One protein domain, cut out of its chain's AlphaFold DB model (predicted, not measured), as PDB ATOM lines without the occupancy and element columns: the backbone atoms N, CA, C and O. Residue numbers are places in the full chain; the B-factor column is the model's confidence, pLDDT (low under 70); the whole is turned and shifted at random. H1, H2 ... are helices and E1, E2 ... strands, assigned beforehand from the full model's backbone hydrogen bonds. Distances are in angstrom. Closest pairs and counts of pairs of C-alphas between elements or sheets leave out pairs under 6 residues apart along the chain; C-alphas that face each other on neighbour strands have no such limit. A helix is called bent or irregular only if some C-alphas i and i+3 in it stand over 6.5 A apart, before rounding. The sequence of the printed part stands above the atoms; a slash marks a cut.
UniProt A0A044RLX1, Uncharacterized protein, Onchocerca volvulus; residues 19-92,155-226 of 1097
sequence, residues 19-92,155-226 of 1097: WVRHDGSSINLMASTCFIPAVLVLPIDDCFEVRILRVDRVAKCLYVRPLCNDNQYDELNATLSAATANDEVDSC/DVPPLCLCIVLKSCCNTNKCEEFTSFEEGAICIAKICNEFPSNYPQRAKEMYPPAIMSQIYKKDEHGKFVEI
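Overview. This is residues 19 to 92 and 155 to 226 of the 1097 residues of an uncharacterized protein of Onchocerca volvulus (UniProt A0A044RLX1). A small closed barrel of five strands, E4, E5, E6, E8 and E7 round the ring, makes the core, with a small sheet of three strands, E1 to E3, beside it and one long helix, H1, leaving it as an arm. Residues 77 to 82 and 84 to 91 of this arm and its tail stick out; E9 is paired onto E8 outside the ring, and the short helices H2 and H3 sit on the barrel. The printed part has 146 residues, with E1 E2 E3 E4 E5 H1 E6 H2 E7 H3 E8 E9 along the chain; the barrel is mixed, the small sheet antiparallel, and the class mixed, helices and strands. The whole is compact, with a radius of gyration of the C-alphas of 17.0 A, and spans 55 by 37 by 28 A.

Arrangement. In the barrel, E4, residues 47 to 56, and E5, residues 61 to 66, form an antiparallel hairpin, with N 51 and O 65 2.8 A apart. E6, residues 161 to 165, is antiparallel to E5, with N 163 and O 62 at 2.8 A. E8, residues 209 to 217, is parallel to E6, with N 210 and O 162 at 2.8 A. E7, residues 185 to 190, is antiparallel to E8, with N 215 and O 187 at 2.8 A, and to E4, with N 50 and O 186 at 2.8 A. E4 bends by 79 degrees at residue 53 and E8 by 56 degrees at residue 212. E9, residues 223 to 225, forms a hairpin with E8, with N 224 and O 216 at 2.8 A. H1, residues 67 to 86, is on the barrel through residues 67 to 73, outside it and over none of its strands, at a height over the sheet of 9.1 A; its closest C-alpha to E4 is that of Leu 67, 5.0 A from Val 50. H1 is irregular, C-alphas 68 and 71 being 7.3 A apart; 14 of its 16 O i to N i+4 pairs are within hydrogen-bond range, and H2, residues 175 to 178, and H3, residues 200 to 203, are too short for such a pair. H2 and H3 are on the barrel; the closest C-alphas of H3 and E8, Ala 202 and Ala 209, are 6.0 A apart, and those of H2 and E4, Phe 177 and Val 55, 7.1 A. E1, residues 19 to 22, E2, residues 26 to 31, and E3, residues 38 to 43, form a meander, each strand the antiparallel neighbour of the one before, with N 28 and O 21 at 2.8 A and N 29 and O 40 at 2.9 A. The closest C-alphas of E3 and E7, Pro 43 and Ile 190, are 7.1 A apart.

Along the chain. E4 begins at C-alpha 47 (-43.023, -25.495, 48.074) and is 22.3 A long; E8 is 23.8 A. H1, 30.1 A, ends at C-alpha 86 (-32.292, -20.076, 8.955). E1 begins at C-alpha 19 (-53.128, -32.947, 29.981).

Size, cuts and confidence. The C-alphas farthest apart, Asp 90 and His 220, are 56.8 A apart. Residues 93 to 154 are not printed, and C-alphas 92 and 155 are 21.3 A apart across the cut. Of the links printed whole, none is long. Mean pLDDT of the printed part is 79.4, with 34 residues under 70, among them 85 to 92, 168 to 176 and 193 to 204.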
ATOM      1  N   TRP A  19     -52.345 -32.359  28.888       85.16
ATOM      2  CA  TRP A  19     -53.128 -32.947  29.981       85.16
ATOM      3  C   TRP A  19     -52.313 -33.117  31.259       85.16
ATOM      4  O   TRP A  19     -51.118 -32.839  31.304       85.16
ATOM      5  N   VAL A  20     -52.983 -33.533  32.332       82.26
ATOM      6  CA  VAL A  20     -52.396 -33.656  33.666       82.26
ATOM      7  C   VAL A  20     -52.648 -35.054  34.221       82.26
ATOM      8  O   VAL A  20     -53.788 -35.515  34.245       82.26
ATOM      9  N   ARG A  21     -51.586 -35.703  34.706       76.91
ATOM     10  CA  ARG A  21     -51.620 -37.008  35.382       76.91
ATOM     11  C   ARG A  21     -51.161 -36.862  36.832       76.91
ATOM     12  O   ARG A  21     -50.186 -36.171  37.111       76.91
ATOM     13  N   HIS A  22     -51.836 -37.541  37.754       75.50
ATOM     14  CA  HIS A  22     -51.491 -37.571  39.184       75.50
ATOM     15  C   HIS A  22     -51.026 -38.981  39.569       75.50
ATOM     16  O   HIS A  22     -51.673 -39.956  39.186       75.50
ATOM     17  N   ASP A  23     -49.896 -39.093  40.277       67.59
ATOM     18  CA  ASP A  23     -49.290 -40.383  40.673       67.59
ATOM     19  C   ASP A  23     -49.324 -40.665  42.190       67.59
ATOM     20  O   ASP A  23     -48.753 -41.646  42.661       67.59
ATOM     21  N   GLY A  24     -49.997 -39.812  42.969       66.19
ATOM     22  CA  GLY A  24     -50.001 -39.851  44.436       66.19
ATOM     23  C   GLY A  24     -48.932 -38.971  45.098       66.19
ATOM     24  O   GLY A  24     -49.156 -38.506  46.215       66.19
ATOM     25  N   SER A  25     -47.816 -38.698  44.412       71.91
ATOM     26  CA  SER A  25     -46.661 -37.937  44.921       71.91
ATOM     27  C   SER A  25     -46.317 -36.688  44.097       71.91
ATOM     28  O   SER A  25     -45.822 -35.700  44.643       71.91
ATOM     29  N   SER A  26     -46.624 -36.697  42.800       81.88
ATOM     30  CA  SER A  26     -46.407 -35.590  41.874       81.88
ATOM     31  C   SER A  26     -47.616 -35.357  40.958       81.88
ATOM     32  O   SER A  26     -48.468 -36.234  40.757       81.88
ATOM     33  N   ILE A  27     -47.696 -34.142  40.414       83.09
ATOM     34  CA  ILE A  27     -48.558 -33.805  39.285       83.09
ATOM     35  C   ILE A  27     -47.668 -33.655  38.056       83.09
ATOM     36  O   ILE A  27     -46.793 -32.798  38.009       83.09
ATOM     37  N   ASN A  28     -47.928 -34.478  37.052       86.22
ATOM     38  CA  ASN A  28     -47.210 -34.506  35.791       86.22
ATOM     39  C   ASN A  28     -48.033 -33.748  34.743       86.22
ATOM     40  O   ASN A  28     -49.134 -34.186  34.396       86.22
ATOM     41  N   LEU A  29     -47.529 -32.608  34.267       89.91
ATOM     42  CA  LEU A  29     -48.097 -31.884  33.126       89.91
ATOM     43  C   LEU A  29     -47.467 -32.442  31.843       89.91
ATOM     44  O   LEU A  29     -46.255 -32.360  31.655       89.91
ATOM     45  N   MET A  30     -48.302 -33.033  30.996       87.80
ATOM     46  CA  MET A  30     -47.918 -33.808  29.816       87.80
ATOM     47  C   MET A  30     -48.152 -32.988  28.541       87.80
ATOM     48  O   MET A  30     -49.160 -32.278  28.458       87.80
ATOM     49  N   ALA A  31     -47.284 -33.137  27.538       90.08
ATOM     50  CA  ALA A  31     -47.473 -32.587  26.194       90.08
ATOM     51  C   ALA A  31     -47.305 -33.659  25.104       90.08
ATOM     52  O   ALA A  31     -46.293 -34.354  25.076       90.08
ATOM     53  N   SER A  32     -48.271 -33.777  24.186       84.14
ATOM     54  CA  SER A  32     -48.191 -34.668  23.019       84.14
ATOM     55  C   SER A  32     -47.271 -34.066  21.956       84.14
ATOM     56  O   SER A  32     -47.687 -33.328  21.061       84.14
ATOM     57  N   THR A  33     -45.987 -34.356  22.124       74.25
ATOM     58  CA  THR A  33     -44.909 -34.023  21.195       74.25
ATOM     59  C   THR A  33     -44.589 -35.208  20.281       74.25
ATOM     60  O   THR A  33     -44.487 -35.029  19.074       74.25
ATOM     61  N   CYS A  34     -44.510 -36.427  20.825       68.26
ATOM     62  CA  CYS A  34     -44.427 -37.681  20.067       68.26
ATOM     63  C   CYS A  34     -45.144 -38.833  20.813       68.26
ATOM     64  O   CYS A  34     -45.932 -38.587  21.731       68.26
ATOM     65  N   PHE A  35     -44.875 -40.092  20.433       61.96
ATOM     66  CA  PHE A  35     -45.398 -41.301  21.096       61.96
ATOM     67  C   PHE A  35     -45.140 -41.338  22.614       61.96
ATOM     68  O   PHE A  35     -45.971 -41.852  23.364       61.96
ATOM     69  N   ILE A  36     -44.014 -40.782  23.077       67.53
ATOM     70  CA  ILE A  36     -43.758 -40.528  24.498       67.53
ATOM     71  C   ILE A  36     -44.013 -39.036  24.757       67.53
ATOM     72  O   ILE A  36     -43.263 -38.203  24.254       67.53
ATOM     73  N   PRO A  37     -45.042 -38.662  25.538       80.98
ATOM     74  CA  PRO A  37     -45.335 -37.256  25.788       80.98
ATOM     75  C   PRO A  37     -44.277 -36.636  26.705       80.98
ATOM     76  O   PRO A  37     -43.943 -37.225  27.736       80.98
ATOM     77  N   ALA A  38     -43.800 -35.431  26.391       86.64
ATOM     78  CA  ALA A  38     -42.861 -34.710  27.248       86.64
ATOM     79  C   ALA A  38     -43.526 -34.274  28.571       86.64
ATOM     80  O   ALA A  38     -44.693 -33.870  28.584       86.64
ATOM     81  N   VAL A  39     -42.796 -34.356  29.692       89.04
ATOM     82  CA  VAL A  39     -43.378 -34.277  31.049       89.04
ATOM     83  C   VAL A  39     -42.710 -33.221  31.929       89.04
ATOM     84  O   VAL A  39     -41.536 -33.343  32.271       89.04
ATOM     85  N   LEU A  40     -43.482 -32.233  32.390       92.39
ATOM     86  CA  LEU A  40     -43.090 -31.381  33.512       92.39
ATOM     87  C   LEU A  40     -43.592 -32.011  34.822       92.39
ATOM     88  O   LEU A  40     -44.789 -31.981  35.122       92.39
ATOM     89  N   VAL A  41     -42.670 -32.587  35.595       90.01
ATOM     90  CA  VAL A  41     -42.942 -33.188  36.912       90.01
ATOM     91  C   VAL A  41     -43.017 -32.088  37.972       90.01
ATOM     92  O   VAL A  41     -42.057 -31.342  38.162       90.01
ATOM     93  N   LEU A  42     -44.136 -31.988  38.693       88.42
ATOM     94  CA  LEU A  42     -44.360 -30.963  39.715       88.42
ATOM     95  C   LEU A  42     -44.642 -31.609  41.086       88.42
ATOM     96  O   LEU A  42     -45.576 -32.406  41.199       88.42
ATOM     97  N   PRO A  43     -43.888 -31.278  42.151       85.09
ATOM     98  CA  PRO A  43     -44.055 -31.922  43.450       85.09
ATOM     99  C   PRO A  43     -45.364 -31.492  44.131       85.09
ATOM    100  O   PRO A  43     -45.718 -30.309  44.157       85.09
ATOM    101  N   ILE A  44     -46.079 -32.458  44.711       82.22
ATOM    102  CA  ILE A  44     -47.296 -32.209  45.493       82.22
ATOM    103  C   ILE A  44     -46.932 -31.817  46.926       82.22
ATOM    104  O   ILE A  44     -46.026 -32.386  47.526       82.22
ATOM    105  N   ASP A  45     -47.678 -30.867  47.492       80.23
ATOM    106  CA  ASP A  45     -47.596 -30.395  48.878       80.23
ATOM    107  C   ASP A  45     -46.249 -29.793  49.343       80.23
ATOM    108  O   ASP A  45     -46.234 -29.098  50.367       80.23
ATOM    109  N   ASP A  46     -45.164 -29.928  48.589       82.19
ATOM    110  CA  ASP A  46     -43.938 -29.151  48.773       82.19
ATOM    111  C   ASP A  46     -44.017 -27.761  48.113       82.19
ATOM    112  O   ASP A  46     -44.903 -27.454  47.310       82.19
ATOM    113  N   CYS A  47     -43.102 -26.881  48.525       84.36
ATOM    114  CA  CYS A  47     -43.023 -25.495  48.074       84.36
ATOM    115  C   CYS A  47     -41.854 -25.309  47.099       84.36
ATOM    116  O   CYS A  47     -40.726 -25.664  47.437       84.36
ATOM    117  N   PHE A  48     -42.096 -24.674  45.953       89.87
ATOM    118  CA  PHE A  48     -41.069 -24.347  44.957       89.87
ATOM    119  C   PHE A  48     -41.225 -22.911  44.440       89.87
ATOM    120  O   PHE A  48     -42.313 -22.335  44.492       89.87
ATOM    121  N   GLU A  49     -40.132 -22.302  43.977       91.76
ATOM    122  CA  GLU A  49     -40.166 -20.947  43.416       91.76
ATOM    123  C   GLU A  49     -40.677 -20.967  41.970       91.76
ATOM    124  O   GLU A  49     -40.342 -21.855  41.184       91.76
ATOM    125  N   VAL A  50     -41.509 -19.985  41.625       94.16
ATOM    126  CA  VAL A  50     -42.108 -19.816  40.300       94.16
ATOM    127  C   VAL A  50     -41.998 -18.371  39.831       94.16
ATOM    128  O   VAL A  50     -42.185 -17.433  40.611       94.16
ATOM    129  N   ARG A  51     -41.755 -18.193  38.533       94.67
ATOM    130  CA  ARG A  51     -41.845 -16.914  37.829       94.67
ATOM    131  C   ARG A  51     -43.247 -16.766  37.244       94.67
ATOM    132  O   ARG A  51     -43.719 -17.662  36.546       94.67
ATOM    133  N   ILE A  52     -43.915 -15.649  37.517       93.77
ATOM    134  CA  ILE A  52     -45.201 -15.316  36.893       93.77
ATOM    135  C   ILE A  52     -44.939 -14.864  35.456       93.77
ATOM    136  O   ILE A  52     -44.178 -13.923  35.245       93.77
ATOM    137  N   LEU A  53     -45.569 -15.524  34.485       94.29
ATOM    138  CA  LEU A  53     -45.499 -15.165  33.068       94.29
ATOM    139  C   LEU A  53     -46.680 -14.273  32.666       94.29
ATOM    140  O   LEU A  53     -46.457 -13.210  32.103       94.29
ATOM    141  N   ARG A  54     -47.919 -14.668  33.011       92.09
ATOM    142  CA  ARG A  54     -49.146 -13.906  32.697       92.09
ATOM    143  C   ARG A  54     -50.174 -13.931  33.834       92.09
ATOM    144  O   ARG A  54     -50.374 -14.971  34.468       92.09
ATOM    145  N   VAL A  55     -50.871 -12.816  34.069       89.87
ATOM    146  CA  VAL A  55     -51.900 -12.668  35.123       89.87
ATOM    147  C   VAL A  55     -53.309 -12.531  34.524       89.87
ATOM    148  O   VAL A  55     -53.776 -11.426  34.241       89.87
ATOM    149  N   ASP A  56     -54.049 -13.638  34.386       86.41
ATOM    150  CA  ASP A  56     -55.420 -13.590  33.863       86.41
ATOM    151  C   ASP A  56     -56.451 -13.296  34.969       86.41
ATOM    152  O   ASP A  56     -56.923 -14.163  35.717       86.41
ATOM    153  N   ARG A  57     -56.846 -12.022  35.021       82.23
ATOM    154  CA  ARG A  57     -57.831 -11.464  35.959       82.23
ATOM    155  C   ARG A  57     -59.278 -11.911  35.677       82.23
ATOM    156  O   ARG A  57     -60.119 -11.801  36.569       82.23
ATOM    157  N   VAL A  58     -59.578 -12.416  34.475       77.99
ATOM    158  CA  VAL A  58     -60.927 -12.809  34.010       77.99
ATOM    159  C   VAL A  58     -61.145 -14.320  34.153       77.99
ATOM    160  O   VAL A  58     -62.207 -14.773  34.601       77.99
ATOM    161  N   ALA A  59     -60.132 -15.127  33.844       76.98
ATOM    162  CA  ALA A  59     -60.086 -16.544  34.191       76.98
ATOM    163  C   ALA A  59     -59.915 -16.767  35.704       76.98
ATOM    164  O   ALA A  59     -60.480 -17.728  36.233       76.98
ATOM    165  N   LYS A  60     -59.233 -15.840  36.399       79.88
ATOM    166  CA  LYS A  60     -58.734 -15.970  37.783       79.88
ATOM    167  C   LYS A  60     -57.663 -17.056  37.908       79.88
ATOM    168  O   LYS A  60     -57.708 -17.885  38.821       79.88
ATOM    169  N   CYS A  61     -56.693 -17.026  36.999       85.99
ATOM    170  CA  CYS A  61     -55.525 -17.897  37.029       85.99
ATOM    171  C   CYS A  61     -54.216 -17.119  36.816       85.99
ATOM    172  O   CYS A  61     -54.205 -15.976  36.358       85.99
ATOM    173  N   LEU A  62     -53.108 -17.748  37.202       90.96
ATOM    174  CA  LEU A  62     -51.748 -17.293  36.930       90.96
ATOM    175  C   LEU A  62     -51.087 -18.299  35.996       90.96
ATOM    176  O   LEU A  62     -51.128 -19.496  36.267       90.96
ATOM    177  N   TYR A  63     -50.438 -17.819  34.949       94.26
ATOM    178  CA  TYR A  63     -49.564 -18.627  34.108       94.26
ATOM    179  C   TYR A  63     -48.148 -18.478  34.652       94.26
ATOM    180  O   TYR A  63     -47.666 -17.351  34.790       94.26
ATOM    181  N   VAL A  64     -47.507 -19.583  35.036       94.94
ATOM    182  CA  VAL A  64     -46.206 -19.557  35.723       94.94
ATOM    183  C   VAL A  64     -45.239 -20.601  35.169       94.94
ATOM    184  O   VAL A  64     -45.664 -21.613  34.613       94.94
ATOM    185  N   ARG A  65     -43.941 -20.374  35.387       95.96
ATOM    186  CA  ARG A  65     -42.853 -21.335  35.146       95.96
ATOM    187  C   ARG A  65     -42.136 -21.656  36.463       95.96
ATOM    188  O   ARG A  65     -41.905 -20.721  37.234       95.96
ATOM    189  N   PRO A  66     -41.767 -22.916  36.758       95.37
ATOM    190  CA  PRO A  66     -40.887 -23.231  37.884       95.37
ATOM    191  C   PRO A  66     -39.501 -22.616  37.663       95.37
ATOM    192  O   PRO A  66     -38.928 -22.756  36.586       95.37
ATOM    193  N   LEU A  67     -38.941 -21.945  38.672       92.49
ATOM    194  CA  LEU A  67     -37.687 -21.191  38.522       92.49
ATOM    195  C   LEU A  67     -36.489 -22.097  38.166       92.49
ATOM    196  O   LEU A  67     -35.554 -21.665  37.502       92.49
ATOM    197  N   CYS A  68     -36.547 -23.378  38.543       90.03
ATOM    198  CA  CYS A  68     -35.580 -24.409  38.159       90.03
ATOM    199  C   CYS A  68     -35.567 -24.754  36.658       90.03
ATOM    200  O   CYS A  68     -34.634 -25.417  36.213       90.03
ATOM    201  N   ASN A  69     -36.561 -24.311  35.882       92.22
ATOM    202  CA  ASN A  69     -36.659 -24.536  34.439       92.22
ATOM    203  C   ASN A  69     -36.386 -23.264  33.610       92.22
ATOM    204  O   ASN A  69     -36.599 -23.288  32.401       92.22
ATOM    205  N   ASP A  70     -35.918 -22.160  34.213       90.17
ATOM    206  CA  ASP A  70     -35.539 -20.964  33.438       90.17
ATOM    207  C   ASP A  70     -34.357 -21.258  32.489       90.17
ATOM    208  O   ASP A  70     -34.463 -20.943  31.310       90.17
ATOM    209  N   ASN A  71     -33.309 -21.977  32.922       89.51
ATOM    210  CA  ASN A  71     -32.205 -22.387  32.031       89.51
ATOM    211  C   ASN A  71     -32.703 -23.185  30.808       89.51
ATOM    212  O   ASN A  71     -32.315 -22.914  29.676       89.51
ATOM    213  N   GLN A  72     -33.608 -24.142  31.039       91.63
ATOM    214  CA  GLN A  72     -34.202 -24.976  29.987       91.63
ATOM    215  C   GLN A  72     -35.086 -24.154  29.033       91.63
ATOM    216  O   GLN A  72     -35.226 -24.492  27.858       91.63
ATOM    217  N   TYR A  73     -35.680 -23.063  29.523       94.26
ATOM    218  CA  TYR A  73     -36.373 -22.099  28.679       94.26
ATOM    219  C   TYR A  73     -35.400 -21.256  27.846       94.26
ATOM    220  O   TYR A  73     -35.691 -20.998  26.682       94.26
ATOM    221  N   ASP A  74     -34.256 -20.854  28.397       92.76
ATOM    222  CA  ASP A  74     -33.247 -20.089  27.660       92.76
ATOM    223  C   ASP A  74     -32.620 -20.936  26.528       92.76
ATOM    224  O   ASP A  74     -32.469 -20.451  25.406       92.76
ATOM    225  N   GLU A  75     -32.367 -22.228  26.775       92.22
ATOM    226  CA  GLU A  75     -31.945 -23.229  25.775       92.22
ATOM    227  C   GLU A  75     -33.005 -23.450  24.674       92.22
ATOM    228  O   GLU A  75     -32.701 -23.427  23.475       92.22
ATOM    229  N   LEU A  76     -34.277 -23.597  25.064       93.68
ATOM    230  CA  LEU A  76     -35.416 -23.672  24.143       93.68
ATOM    231  C   LEU A  76     -35.527 -22.401  23.283       93.68
ATOM    232  O   LEU A  76     -35.700 -22.482  22.067       93.68
ATOM    233  N   ASN A  77     -35.410 -21.227  23.902       91.93
ATOM    234  CA  ASN A  77     -35.526 -19.935  23.236       91.93
ATOM    235  C   ASN A  77     -34.363 -19.693  22.262       91.93
ATOM    236  O   ASN A  77     -34.584 -19.170  21.170       91.93
ATOM    237  N   ALA A  78     -33.143 -20.119  22.604       90.53
ATOM    238  CA  ALA A  78     -32.008 -20.124  21.682       90.53
ATOM    239  C   ALA A  78     -32.264 -21.039  20.470       90.53
ATOM    240  O   ALA A  78     -32.021 -20.634  19.334       90.53
ATOM    241  N   THR A  79     -32.836 -22.227  20.690       90.60
ATOM    242  CA  THR A  79     -33.166 -23.186  19.618       90.60
ATOM    243  C   THR A  79     -34.242 -22.643  18.665       90.60
ATOM    244  O   THR A  79     -34.088 -22.711  17.447       90.60
ATOM    245  N   LEU A  80     -35.306 -22.032  19.201       90.35
ATOM    246  CA  LEU A  80     -36.353 -21.359  18.413       90.35
ATOM    247  C   LEU A  80     -35.824 -20.115  17.668       90.35
ATOM    248  O   LEU A  80     -36.230 -19.837  16.537       90.35
ATOM    249  N   SER A  81     -34.878 -19.387  18.270       87.23
ATOM    250  CA  SER A  81     -34.202 -18.253  17.623       87.23
ATOM    251  C   SER A  81     -33.322 -18.710  16.454       87.23
ATOM    252  O   SER A  81     -33.342 -18.080  15.401       87.23
ATOM    253  N   ALA A  82     -32.607 -19.831  16.599       84.32
ATOM    254  CA  ALA A  82     -31.800 -20.419  15.528       84.32
ATOM    255  C   ALA A  82     -32.659 -20.883  14.338       84.32
ATOM    256  O   ALA A  82     -32.306 -20.611  13.194       84.32
ATOM    257  N   ALA A  83     -33.827 -21.490  14.592       74.89
ATOM    258  CA  ALA A  83     -34.803 -21.788  13.538       74.89
ATOM    259  C   ALA A  83     -35.263 -20.510  12.806       74.89
ATOM    260  O   ALA A  83     -35.298 -20.474  11.581       74.89
ATOM    261  N   THR A  84     -35.517 -19.426  13.548       74.05
ATOM    262  CA  THR A  84     -35.902 -18.122  12.973       74.05
ATOM    263  C   THR A  84     -34.802 -17.515  12.082       74.05
ATOM    264  O   THR A  84     -35.116 -16.802  11.136       74.05
ATOM    265  N   ALA A  85     -33.521 -17.789  12.358       65.61
ATOM    266  CA  ALA A  85     -32.388 -17.253  11.594       65.61
ATOM    267  C   ALA A  85     -32.116 -17.996  10.271       65.61
ATOM    268  O   ALA A  85     -31.564 -17.406   9.345       65.61
ATOM    269  N   ASN A  86     -32.504 -19.269  10.165       60.22
ATOM    270  CA  ASN A  86     -32.292 -20.076   8.955       60.22
ATOM    271  C   ASN A  86     -33.327 -19.799   7.850       60.22
ATOM    272  O   ASN A  86     -33.151 -20.221   6.711       60.22
ATOM    273  N   ASP A  87     -34.388 -19.071   8.187       59.40
ATOM    274  CA  ASP A  87     -35.558 -18.811   7.347       59.40
ATOM    275  C   ASP A  87     -35.285 -17.839   6.173       59.40
ATOM    276  O   ASP A  87     -36.118 -17.684   5.283       59.40
ATOM    277  N   GLU A  88     -34.109 -17.193   6.145       51.35
ATOM    278  CA  GLU A  88     -33.633 -16.373   5.015       51.35
ATOM    279  C   GLU A  88     -33.004 -17.204   3.872       51.35
ATOM    280  O   GLU A  88     -32.604 -16.639   2.852       51.35
ATOM    281  N   VAL A  89     -32.924 -18.537   4.006       44.48
ATOM    282  CA  VAL A  89     -32.441 -19.462   2.963       44.48
ATOM    283  C   VAL A  89     -33.517 -20.510   2.653       44.48
ATOM    284  O   VAL A  89     -34.047 -21.155   3.551       44.48
ATOM    285  N   ASP A  90     -33.839 -20.670   1.367       36.13
ATOM    286  CA  ASP A  90     -35.016 -21.385   0.851       36.13
ATOM    287  C   ASP A  90     -35.422 -22.705   1.556       36.13
ATOM    288  O   ASP A  90     -34.665 -23.672   1.641       36.13
ATOM    289  N   SER A  91     -36.730 -22.808   1.830       43.15
ATOM    290  CA  SER A  91     -37.567 -24.031   1.806       43.15
ATOM    291  C   SER A  91     -37.590 -25.032   2.983       43.15
ATOM    292  O   SER A  91     -38.447 -25.919   2.973       43.15
ATOM    293  N   CYS A  92     -36.755 -24.910   4.019       45.19
ATOM    294  CA  CYS A  92     -36.572 -25.991   5.014       45.19
ATOM    295  C   CYS A  92     -37.632 -26.153   6.132       45.19
ATOM    296  O   CYS A  92     -37.488 -27.043   6.975       45.19
ATOM    297  N   ASP A 155     -38.614 -33.813  23.161       85.43
ATOM    298  CA  ASP A 155     -38.438 -34.218  24.568       85.43
ATOM    299  C   ASP A 155     -38.501 -33.032  25.560       85.43
ATOM    300  O   ASP A 155     -38.503 -33.228  26.778       85.43
ATOM    301  N   VAL A 156     -38.587 -31.785  25.075       91.67
ATOM    302  CA  VAL A 156     -38.675 -30.595  25.938       91.67
ATOM    303  C   VAL A 156     -40.086 -30.506  26.556       91.67
ATOM    304  O   VAL A 156     -41.070 -30.392  25.820       91.67
ATOM    305  N   PRO A 157     -40.243 -30.513  27.892       93.17
ATOM    306  CA  PRO A 157     -41.557 -30.489  28.537       93.17
ATOM    307  C   PRO A 157     -42.265 -29.132  28.372       93.17
ATOM    308  O   PRO A 157     -41.611 -28.142  28.044       93.17
ATOM    309  N   PRO A 158     -43.592 -29.040  28.585       94.45
ATOM    310  CA  PRO A 158     -44.317 -27.766  28.540       94.45
ATOM    311  C   PRO A 158     -43.913 -26.884  29.732       94.45
ATOM    312  O   PRO A 158     -44.200 -27.225  30.880       94.45
ATOM    313  N   LEU A 159     -43.245 -25.752  29.487       95.67
ATOM    314  CA  LEU A 159     -42.617 -24.948  30.546       95.67
ATOM    315  C   LEU A 159     -43.558 -23.927  31.209       95.67
ATOM    316  O   LEU A 159     -43.167 -23.297  32.192       95.67
ATOM    317  N   CYS A 160     -44.793 -23.753  30.729       95.02
ATOM    318  CA  CYS A 160     -45.807 -22.946  31.406       95.02
ATOM    319  C   CYS A 160     -46.971 -23.796  31.936       95.02
ATOM    320  O   CYS A 160     -47.655 -24.484  31.178       95.02
ATOM    321  N   LEU A 161     -47.255 -23.665  33.237       92.50
ATOM    322  CA  LEU A 161     -48.418 -24.264  33.888       92.50
ATOM    323  C   LEU A 161     -49.438 -23.206  34.343       92.50
ATOM    324  O   LEU A 161     -49.084 -22.125  34.824       92.50
ATOM    325  N   CYS A 162     -50.724 -23.535  34.218       91.89
ATOM    326  CA  CYS A 162     -51.832 -22.687  34.652       91.89
ATOM    327  C   CYS A 162     -52.196 -22.991  36.116       91.89
ATOM    328  O   CYS A 162     -52.527 -24.123  36.465       91.89
ATOM    329  N   ILE A 163     -52.155 -21.979  36.985       89.72
ATOM    330  CA  ILE A 163     -52.490 -22.073  38.411       89.72
ATOM    331  C   ILE A 163     -53.817 -21.377  38.712       89.72
ATOM    332  O   ILE A 163     -53.969 -20.182  38.465       89.72
ATOM    333  N   VAL A 164     -54.724 -22.078  39.394       85.51
ATOM    334  CA  VAL A 164     -55.874 -21.480  40.090       85.51
ATOM    335  C   VAL A 164     -55.589 -21.414  41.592       85.51
ATOM    336  O   VAL A 164     -55.208 -22.402  42.227       85.51
ATOM    337  N   LEU A 165     -55.796 -20.237  42.190       82.44
ATOM    338  CA  LEU A 165     -55.602 -20.029  43.625       82.44
ATOM    339  C   LEU A 165     -56.662 -20.790  44.434       82.44
ATOM    340  O   LEU A 165     -57.856 -20.512  44.294       82.44
ATOM    341  N   LYS A 166     -56.235 -21.646  45.377       77.77
ATOM    342  CA  LYS A 166     -57.126 -22.340  46.340       77.77
ATOM    343  C   LYS A 166     -58.055 -21.380  47.104       77.77
ATOM    344  O   LYS A 166     -59.137 -21.764  47.537       77.77
ATOM    345  N   SER A 167     -57.652 -20.116  47.250       70.35
ATOM    346  CA  SER A 167     -58.432 -19.068  47.911       70.35
ATOM    347  C   SER A 167     -59.509 -18.408  47.028       70.35
ATOM    348  O   SER A 167     -60.462 -17.870  47.588       70.35
ATOM    349  N   CYS A 168     -59.432 -18.500  45.690       67.83
ATOM    350  CA  CYS A 168     -60.435 -17.925  44.776       67.83
ATOM    351  C   CYS A 168     -61.629 -18.843  44.472       67.83
ATOM    352  O   CYS A 168     -62.615 -18.371  43.904       67.83
ATOM    353  N   CYS A 169     -61.584 -20.128  44.846       58.96
ATOM    354  CA  CYS A 169     -62.630 -21.108  44.507       58.96
ATOM    355  C   CYS A 169     -64.036 -20.741  45.022       58.96
ATOM    356  O   CYS A 169     -65.021 -21.261  44.506       58.96
ATOM    357  N   ASN A 170     -64.133 -19.837  46.005       55.88
ATOM    358  CA  ASN A 170     -65.383 -19.438  46.660       55.88
ATOM    359  C   ASN A 170     -65.692 -17.926  46.546       55.88
ATOM    360  O   ASN A 170     -66.558 -17.437  47.271       55.88
ATOM    361  N   THR A 171     -64.971 -17.152  45.721       59.39
ATOM    362  CA  THR A 171     -65.057 -15.675  45.744       59.39
ATOM    363  C   THR A 171     -65.291 -15.038  44.372       59.39
ATOM    364  O   THR A 171     -64.434 -15.036  43.480       59.39
ATOM    365  N   ASN A 172     -66.447 -14.382  44.227       56.21
ATOM    366  CA  ASN A 172     -66.841 -13.692  42.993       56.21
ATOM    367  C   ASN A 172     -65.915 -12.509  42.664       56.21
ATOM    368  O   ASN A 172     -65.649 -12.264  41.489       56.21
ATOM    369  N   LYS A 173     -65.331 -11.861  43.680       55.99
ATOM    370  CA  LYS A 173     -64.269 -10.852  43.547       55.99
ATOM    371  C   LYS A 173     -62.984 -11.379  44.199       55.99
ATOM    372  O   LYS A 173     -63.029 -11.778  45.358       55.99
ATOM    373  N   CYS A 174     -61.879 -11.382  43.456       60.50
ATOM    374  CA  CYS A 174     -60.521 -11.589  43.970       60.50
ATOM    375  C   CYS A 174     -59.718 -10.333  43.596       60.50
ATOM    376  O   CYS A 174     -59.241 -10.229  42.468       60.50
ATOM    377  N   GLU A 175     -59.629  -9.349  44.495       65.28
ATOM    378  CA  GLU A 175     -58.865  -8.113  44.239       65.28
ATOM    379  C   GLU A 175     -57.355  -8.390  44.185       65.28
ATOM    380  O   GLU A 175     -56.591  -7.656  43.566       65.28
ATOM    381  N   GLU A 176     -56.922  -9.500  44.775       68.35
ATOM    382  CA  GLU A 176     -55.529  -9.891  44.944       68.35
ATOM    383  C   GLU A 176     -54.787 -10.114  43.611       68.35
ATOM    384  O   GLU A 176     -53.573  -9.925  43.566       68.35
ATOM    385  N   PHE A 177     -55.491 -10.390  42.504       74.11
ATOM    386  CA  PHE A 177     -54.890 -10.426  41.158       74.11
ATOM    387  C   PHE A 177     -54.386  -9.066  40.650       74.11
ATOM    388  O   PHE A 177     -53.657  -9.009  39.663       74.11
ATOM    389  N   THR A 178     -54.735  -7.964  41.316       70.94
ATOM    390  CA  THR A 178     -54.121  -6.651  41.050       70.94
ATOM    391  C   THR A 178     -52.731  -6.504  41.680       70.94
ATOM    392  O   THR A 178     -51.993  -5.613  41.283       70.94
ATOM    393  N   SER A 179     -52.355  -7.385  42.622       75.30
ATOM    394  CA  SER A 179     -51.058  -7.364  43.326       75.30
ATOM    395  C   SER A 179     -49.985  -8.281  42.719       75.30
ATOM    396  O   SER A 179     -48.853  -8.325  43.214       75.30
ATOM    397  N   PHE A 180     -50.333  -9.021  41.662       83.91
ATOM    398  CA  PHE A 180     -49.380  -9.780  40.860       83.91
ATOM    399  C   PHE A 180     -48.915  -8.949  39.665       83.91
ATOM    400  O   PHE A 180     -49.721  -8.316  38.982       83.91
ATOM    401  N   GLU A 181     -47.609  -8.996  39.435       85.62
ATOM    402  CA  GLU A 181     -46.897  -8.364  38.328       85.62
ATOM    403  C   GLU A 181     -46.223  -9.476  37.520       85.62
ATOM    404  O   GLU A 181     -45.815 -10.501  38.077       85.62
ATOM    405  N   GLU A 182     -46.124  -9.294  36.212       91.02
ATOM    406  CA  GLU A 182     -45.491 -10.263  35.317       91.02
ATOM    407  C   GLU A 182     -43.959 -10.161  35.447       91.02
ATOM    408  O   GLU A 182     -43.410  -9.116  35.797       91.02
ATOM    409  N   GLY A 183     -43.266 -11.291  35.309       90.58
ATOM    410  CA  GLY A 183     -41.856 -11.452  35.674       90.58
ATOM    411  C   GLY A 183     -41.581 -11.638  37.178       90.58
ATOM    412  O   GLY A 183     -40.484 -12.080  37.534       90.58
ATOM    413  N   ALA A 184     -42.544 -11.356  38.069       89.63
ATOM    414  CA  ALA A 184     -42.351 -11.460  39.516       89.63
ATOM    415  C   ALA A 184     -42.171 -12.915  39.991       89.63
ATOM    416  O   ALA A 184     -42.872 -13.825  39.547       89.63
ATOM    417  N   ILE A 185     -41.263 -13.119  40.954       90.30
ATOM    418  CA  ILE A 185     -41.006 -14.429  41.569       90.30
ATOM    419  C   ILE A 185     -41.856 -14.586  42.837       90.30
ATOM    420  O   ILE A 185     -41.882 -13.709  43.706       90.30
ATOM    421  N   CYS A 186     -42.551 -15.715  42.948       89.41
ATOM    422  CA  CYS A 186     -43.339 -16.128  44.110       89.41
ATOM    423  C   CYS A 186     -43.013 -17.581  44.481       89.41
ATOM    424  O   CYS A 186     -42.429 -18.311  43.689       89.41
ATOM    425  N   ILE A 187     -43.433 -18.033  45.663       89.84
ATOM    426  CA  ILE A 187     -43.439 -19.467  45.996       89.84
ATOM    427  C   ILE A 187     -44.816 -20.042  45.656       89.84
ATOM    428  O   ILE A 187     -45.833 -19.470  46.056       89.84
ATOM    429  N   ALA A 188     -44.846 -21.180  44.968       90.43
ATOM    430  CA  ALA A 188     -46.030 -22.001  44.747       90.43
ATOM    431  C   ALA A 188     -45.995 -23.270  45.610       90.43
ATOM    432  O   ALA A 188     -44.929 -23.765  45.967       90.43
ATOM    433  N   LYS A 189     -47.180 -23.801  45.926       89.97
ATOM    434  CA  LYS A 189     -47.380 -25.093  46.591       89.97
ATOM    435  C   LYS A 189     -48.627 -25.758  46.017       89.97
ATOM    436  O   LYS A 189     -49.752 -25.328  46.298       89.97
ATOM    437  N   ILE A 190     -48.429 -26.813  45.232       87.41
ATOM    438  CA  ILE A 190     -49.516 -27.594  44.632       87.41
ATOM    439  C   ILE A 190     -50.284 -28.342  45.724       87.41
ATOM    440  O   ILE A 190     -49.702 -28.865  46.673       87.41
ATOM    441  N   CYS A 191     -51.609 -28.372  45.602       81.43
ATOM    442  CA  CYS A 191     -52.493 -29.029  46.560       81.43
ATOM    443  C   CYS A 191     -52.852 -30.447  46.098       81.43
ATOM    444  O   CYS A 191     -53.416 -30.592  45.017       81.43
ATOM    445  N   ASN A 192     -52.629 -31.465  46.940       75.00
ATOM    446  CA  ASN A 192     -53.118 -32.827  46.674       75.00
ATOM    447  C   ASN A 192     -54.660 -32.891  46.681       75.00
ATOM    448  O   ASN A 192     -55.301 -33.509  45.835       75.00
ATOM    449  N   GLU A 193     -55.271 -32.196  47.645       63.35
ATOM    450  CA  GLU A 193     -56.720 -32.151  47.825       63.35
ATOM    451  C   GLU A 193     -57.394 -31.112  46.916       63.35
ATOM    452  O   GLU A 193     -57.462 -29.915  47.245       63.35
ATOM    453  N   PHE A 194     -57.977 -31.594  45.819       62.25
ATOM    454  CA  PHE A 194     -59.012 -30.882  45.072       62.25
ATOM    455  C   PHE A 194     -60.353 -30.992  45.826       62.25
ATOM    456  O   PHE A 194     -60.852 -32.104  46.017       62.25
ATOM    457  N   PRO A 195     -60.976 -29.878  46.258       55.63
ATOM    458  CA  PRO A 195     -62.275 -29.926  46.919       55.63
ATOM    459  C   PRO A 195     -63.368 -30.381  45.939       55.63
ATOM    460  O   PRO A 195     -63.226 -30.259  44.722       55.63
ATOM    461  N   SER A 196     -64.503 -30.859  46.457       53.61
ATOM    462  CA  SER A 196     -65.651 -31.275  45.629       53.61
ATOM    463  C   SER A 196     -66.148 -30.161  44.698       53.61
ATOM    464  O   SER A 196     -66.551 -30.442  43.569       53.61
ATOM    465  N   ASN A 197     -66.036 -28.906  45.143       50.10
ATOM    466  CA  ASN A 197     -66.332 -27.700  44.375       50.10
ATOM    467  C   ASN A 197     -65.118 -27.101  43.634       50.10
ATOM    468  O   ASN A 197     -65.154 -25.917  43.295       50.10
ATOM    469  N   TYR A 198     -64.056 -27.881  43.367       58.11
ATOM    470  CA  TYR A 198     -63.024 -27.493  42.396       58.11
ATOM    471  C   TYR A 198     -63.737 -27.001  41.127       58.11
ATOM    472  O   TYR A 198     -64.548 -27.777  40.595       58.11
ATOM    473  N   PRO A 199     -63.531 -25.732  40.703       52.92
ATOM    474  CA  PRO A 199     -64.486 -25.059  39.837       52.92
ATOM    475  C   PRO A 199     -64.787 -25.881  38.594       52.92
ATOM    476  O   PRO A 199     -63.874 -26.397  37.956       52.92
ATOM    477  N   GLN A 200     -66.063 -25.992  38.241       58.92
ATOM    478  CA  GLN A 200     -66.492 -26.738  37.060       58.92
ATOM    479  C   GLN A 200     -65.796 -26.180  35.800       58.92
ATOM    480  O   GLN A 200     -65.070 -26.913  35.128       58.92
ATOM    481  N   ARG A 201     -65.767 -24.841  35.692       57.44
ATOM    482  CA  ARG A 201     -64.923 -24.045  34.780       57.44
ATOM    483  C   ARG A 201     -63.448 -24.473  34.717       57.44
ATOM    484  O   ARG A 201     -62.836 -24.330  33.675       57.44
ATOM    485  N   ALA A 202     -62.856 -24.947  35.815       58.78
ATOM    486  CA  ALA A 202     -61.441 -25.331  35.895       58.78
ATOM    487  C   ALA A 202     -61.181 -26.818  35.568       58.78
ATOM    488  O   ALA A 202     -60.032 -27.209  35.375       58.78
ATOM    489  N   LYS A 203     -62.232 -27.646  35.462       61.95
ATOM    490  CA  LYS A 203     -62.189 -28.940  34.747       61.95
ATOM    491  C   LYS A 203     -62.350 -28.738  33.237       61.95
ATOM    492  O   LYS A 203     -61.817 -29.509  32.457       61.95
ATOM    493  N   GLU A 204     -63.079 -27.691  32.861       66.78
ATOM    494  CA  GLU A 204     -63.351 -27.266  31.480       66.78
ATOM    495  C   GLU A 204     -62.263 -26.326  30.915       66.78
ATOM    496  O   GLU A 204     -62.304 -25.956  29.742       66.78
ATOM    497  N   MET A 205     -61.285 -25.921  31.736       72.89
ATOM    498  CA  MET A 205     -60.170 -25.069  31.323       72.89
ATOM    499  C   MET A 205     -59.171 -25.859  30.480       72.89
ATOM    500  O   MET A 205     -58.583 -26.837  30.940       72.89
ATOM    501  N   TYR A 206     -58.934 -25.355  29.272       78.50
ATOM    502  CA  TYR A 206     -57.786 -25.702  28.451       78.50
ATOM    503  C   TYR A 206     -56.970 -24.424  28.194       78.50
ATOM    504  O   TYR A 206     -57.559 -23.449  27.716       78.50
ATOM    505  N   PRO A 207     -55.664 -24.380  28.515       85.74
ATOM    506  CA  PRO A 207     -54.834 -25.451  29.080       85.74
ATOM    507  C   PRO A 207     -55.273 -25.914  30.482       85.74
ATOM    508  O   PRO A 207     -55.924 -25.144  31.195       85.74
ATOM    509  N   PRO A 208     -54.902 -27.140  30.899       86.22
ATOM    510  CA  PRO A 208     -55.272 -27.682  32.204       86.22
ATOM    511  C   PRO A 208     -54.826 -26.789  33.368       86.22
ATOM    512  O   PRO A 208     -53.661 -26.393  33.456       86.22
ATOM    513  N   ALA A 209     -55.746 -26.506  34.289       86.20
ATOM    514  CA  ALA A 209     -55.478 -25.712  35.484       86.20
ATOM    515  C   ALA A 209     -55.149 -26.594  36.704       86.20
ATOM    516  O   ALA A 209     -55.791 -27.615  36.942       86.20
ATOM    517  N   ILE A 210     -54.175 -26.174  37.516       86.66
ATOM    518  CA  ILE A 210     -53.739 -26.863  38.740       86.66
ATOM    519  C   ILE A 210     -54.063 -25.988  39.961       86.66
ATOM    520  O   ILE A 210     -53.840 -24.776  39.952       86.66
ATOM    521  N   MET A 211     -54.579 -26.580  41.047       85.24
ATOM    522  CA  MET A 211     -54.830 -25.832  42.284       85.24
ATOM    523  C   MET A 211     -53.541 -25.635  43.092       85.24
ATOM    524  O   MET A 211     -52.873 -26.602  43.459       85.24
ATOM    525  N   SER A 212     -53.240 -24.383  43.448       87.81
ATOM    526  CA  SER A 212     -52.048 -24.032  44.230       87.81
ATOM    527  C   SER A 212     -52.331 -23.001  45.330       87.81
ATOM    528  O   SER A 212     -53.311 -22.245  45.282       87.81
ATOM    529  N   GLN A 213     -51.444 -22.955  46.324       88.21
ATOM    530  CA  GLN A 213     -51.274 -21.825  47.238       88.21
ATOM    531  C   GLN A 213     -50.059 -21.007  46.781       88.21
ATOM    532  O   GLN A 213     -48.978 -21.563  46.597       88.21
ATOM    533  N   ILE A 214     -50.227 -19.691  46.624       88.00
ATOM    534  CA  ILE A 214     -49.149 -18.772  46.235       88.00
ATOM    535  C   ILE A 214     -48.740 -17.901  47.424       88.00
ATOM    536  O   ILE A 214     -49.593 -17.386  48.153       88.00
ATOM    537  N   TYR A 215     -47.433 -17.699  47.592       87.31
ATOM    538  CA  TYR A 215     -46.850 -16.841  48.616       87.31
ATOM    539  C   TYR A 215     -45.963 -15.768  47.962       87.31
ATOM    540  O   TYR A 215     -44.955 -16.100  47.337       87.31
ATOM    541  N   LYS A 216     -46.304 -14.482  48.138       82.92
ATOM    542  CA  LYS A 216     -45.461 -13.334  47.735       82.92
ATOM    543  C   LYS A 216     -44.630 -12.875  48.938       82.92
ATOM    544  O   LYS A 216     -45.033 -13.060  50.090       82.92
ATOM    545  N   LYS A 217     -43.456 -12.305  48.684       78.76
ATOM    546  CA  LYS A 217     -42.586 -11.699  49.703       78.76
ATOM    547  C   LYS A 217     -43.177 -10.351  50.142       78.76
ATOM    548  O   LYS A 217     -43.495  -9.532  49.286       78.76
ATOM    549  N   ASP A 218     -43.372 -10.145  51.446       78.25
ATOM    550  CA  ASP A 218     -43.827  -8.858  51.996       78.25
ATOM    551  C   ASP A 218     -42.687  -7.819  52.067       78.25
ATOM    552  O   ASP A 218     -41.514  -8.146  51.875       78.25
ATOM    553  N   GLU A 219     -43.031  -6.561  52.363       78.45
ATOM    554  CA  GLU A 219     -42.086  -5.436  52.528       78.45
ATOM    555  C   GLU A 219     -41.014  -5.687  53.605       78.45
ATOM    556  O   GLU A 219     -39.971  -5.036  53.623       78.45
ATOM    557  N   HIS A 220     -41.246  -6.642  54.510       76.56
ATOM    558  CA  HIS A 220     -40.306  -7.055  55.554       76.56
ATOM    559  C   HIS A 220     -39.476  -8.282  55.135       76.56
ATOM    560  O   HIS A 220     -38.819  -8.914  55.962       76.56
ATOM    561  N   GLY A 221     -39.511  -8.639  53.848       72.64
ATOM    562  CA  GLY A 221     -38.745  -9.728  53.255       72.64
ATOM    563  C   GLY A 221     -39.304 -11.126  53.526       72.64
ATOM    564  O   GLY A 221     -38.642 -12.108  53.187       72.64
ATOM    565  N   LYS A 222     -40.496 -11.254  54.116       73.81
ATOM    566  CA  LYS A 222     -41.042 -12.532  54.587       73.81
ATOM    567  C   LYS A 222     -42.195 -12.994  53.698       73.81
ATOM    568  O   LYS A 222     -43.135 -12.254  53.443       73.81
ATOM    569  N   PHE A 223     -42.210 -14.260  53.301       75.91
ATOM    570  CA  PHE A 223     -43.311 -14.795  52.494       75.91
ATOM    571  C   PHE A 223     -44.667 -14.754  53.231       75.91
ATOM    572  O   PHE A 223     -44.756 -15.001  54.442       75.91
ATOM    573  N   VAL A 224     -45.725 -14.394  52.500       76.35
ATOM    574  CA  VAL A 224     -47.124 -14.316  52.947       76.35
ATOM    575  C   VAL A 224     -48.009 -14.990  51.908       76.35
ATOM    576  O   VAL A 224     -47.964 -14.658  50.730       76.35
ATOM    577  N   GLU A 225     -48.845 -15.920  52.367       82.89
ATOM    578  CA  GLU A 225     -49.859 -16.587  51.547       82.89
ATOM    579  C   GLU A 225     -50.906 -15.580  51.046       82.89
ATOM    580  O   GLU A 225     -51.604 -14.957  51.862       82.89
ATOM    581  N   ILE A 226     -51.056 -15.477  49.724       76.01
ATOM    582  CA  ILE A 226     -52.069 -14.645  49.073       76.01
ATOM    583  C   ILE A 226     -53.426 -15.356  49.166       76.01
ATOM    584  O   ILE A 226     -53.769 -16.274  48.419       76.01
TER     585      ILE A 226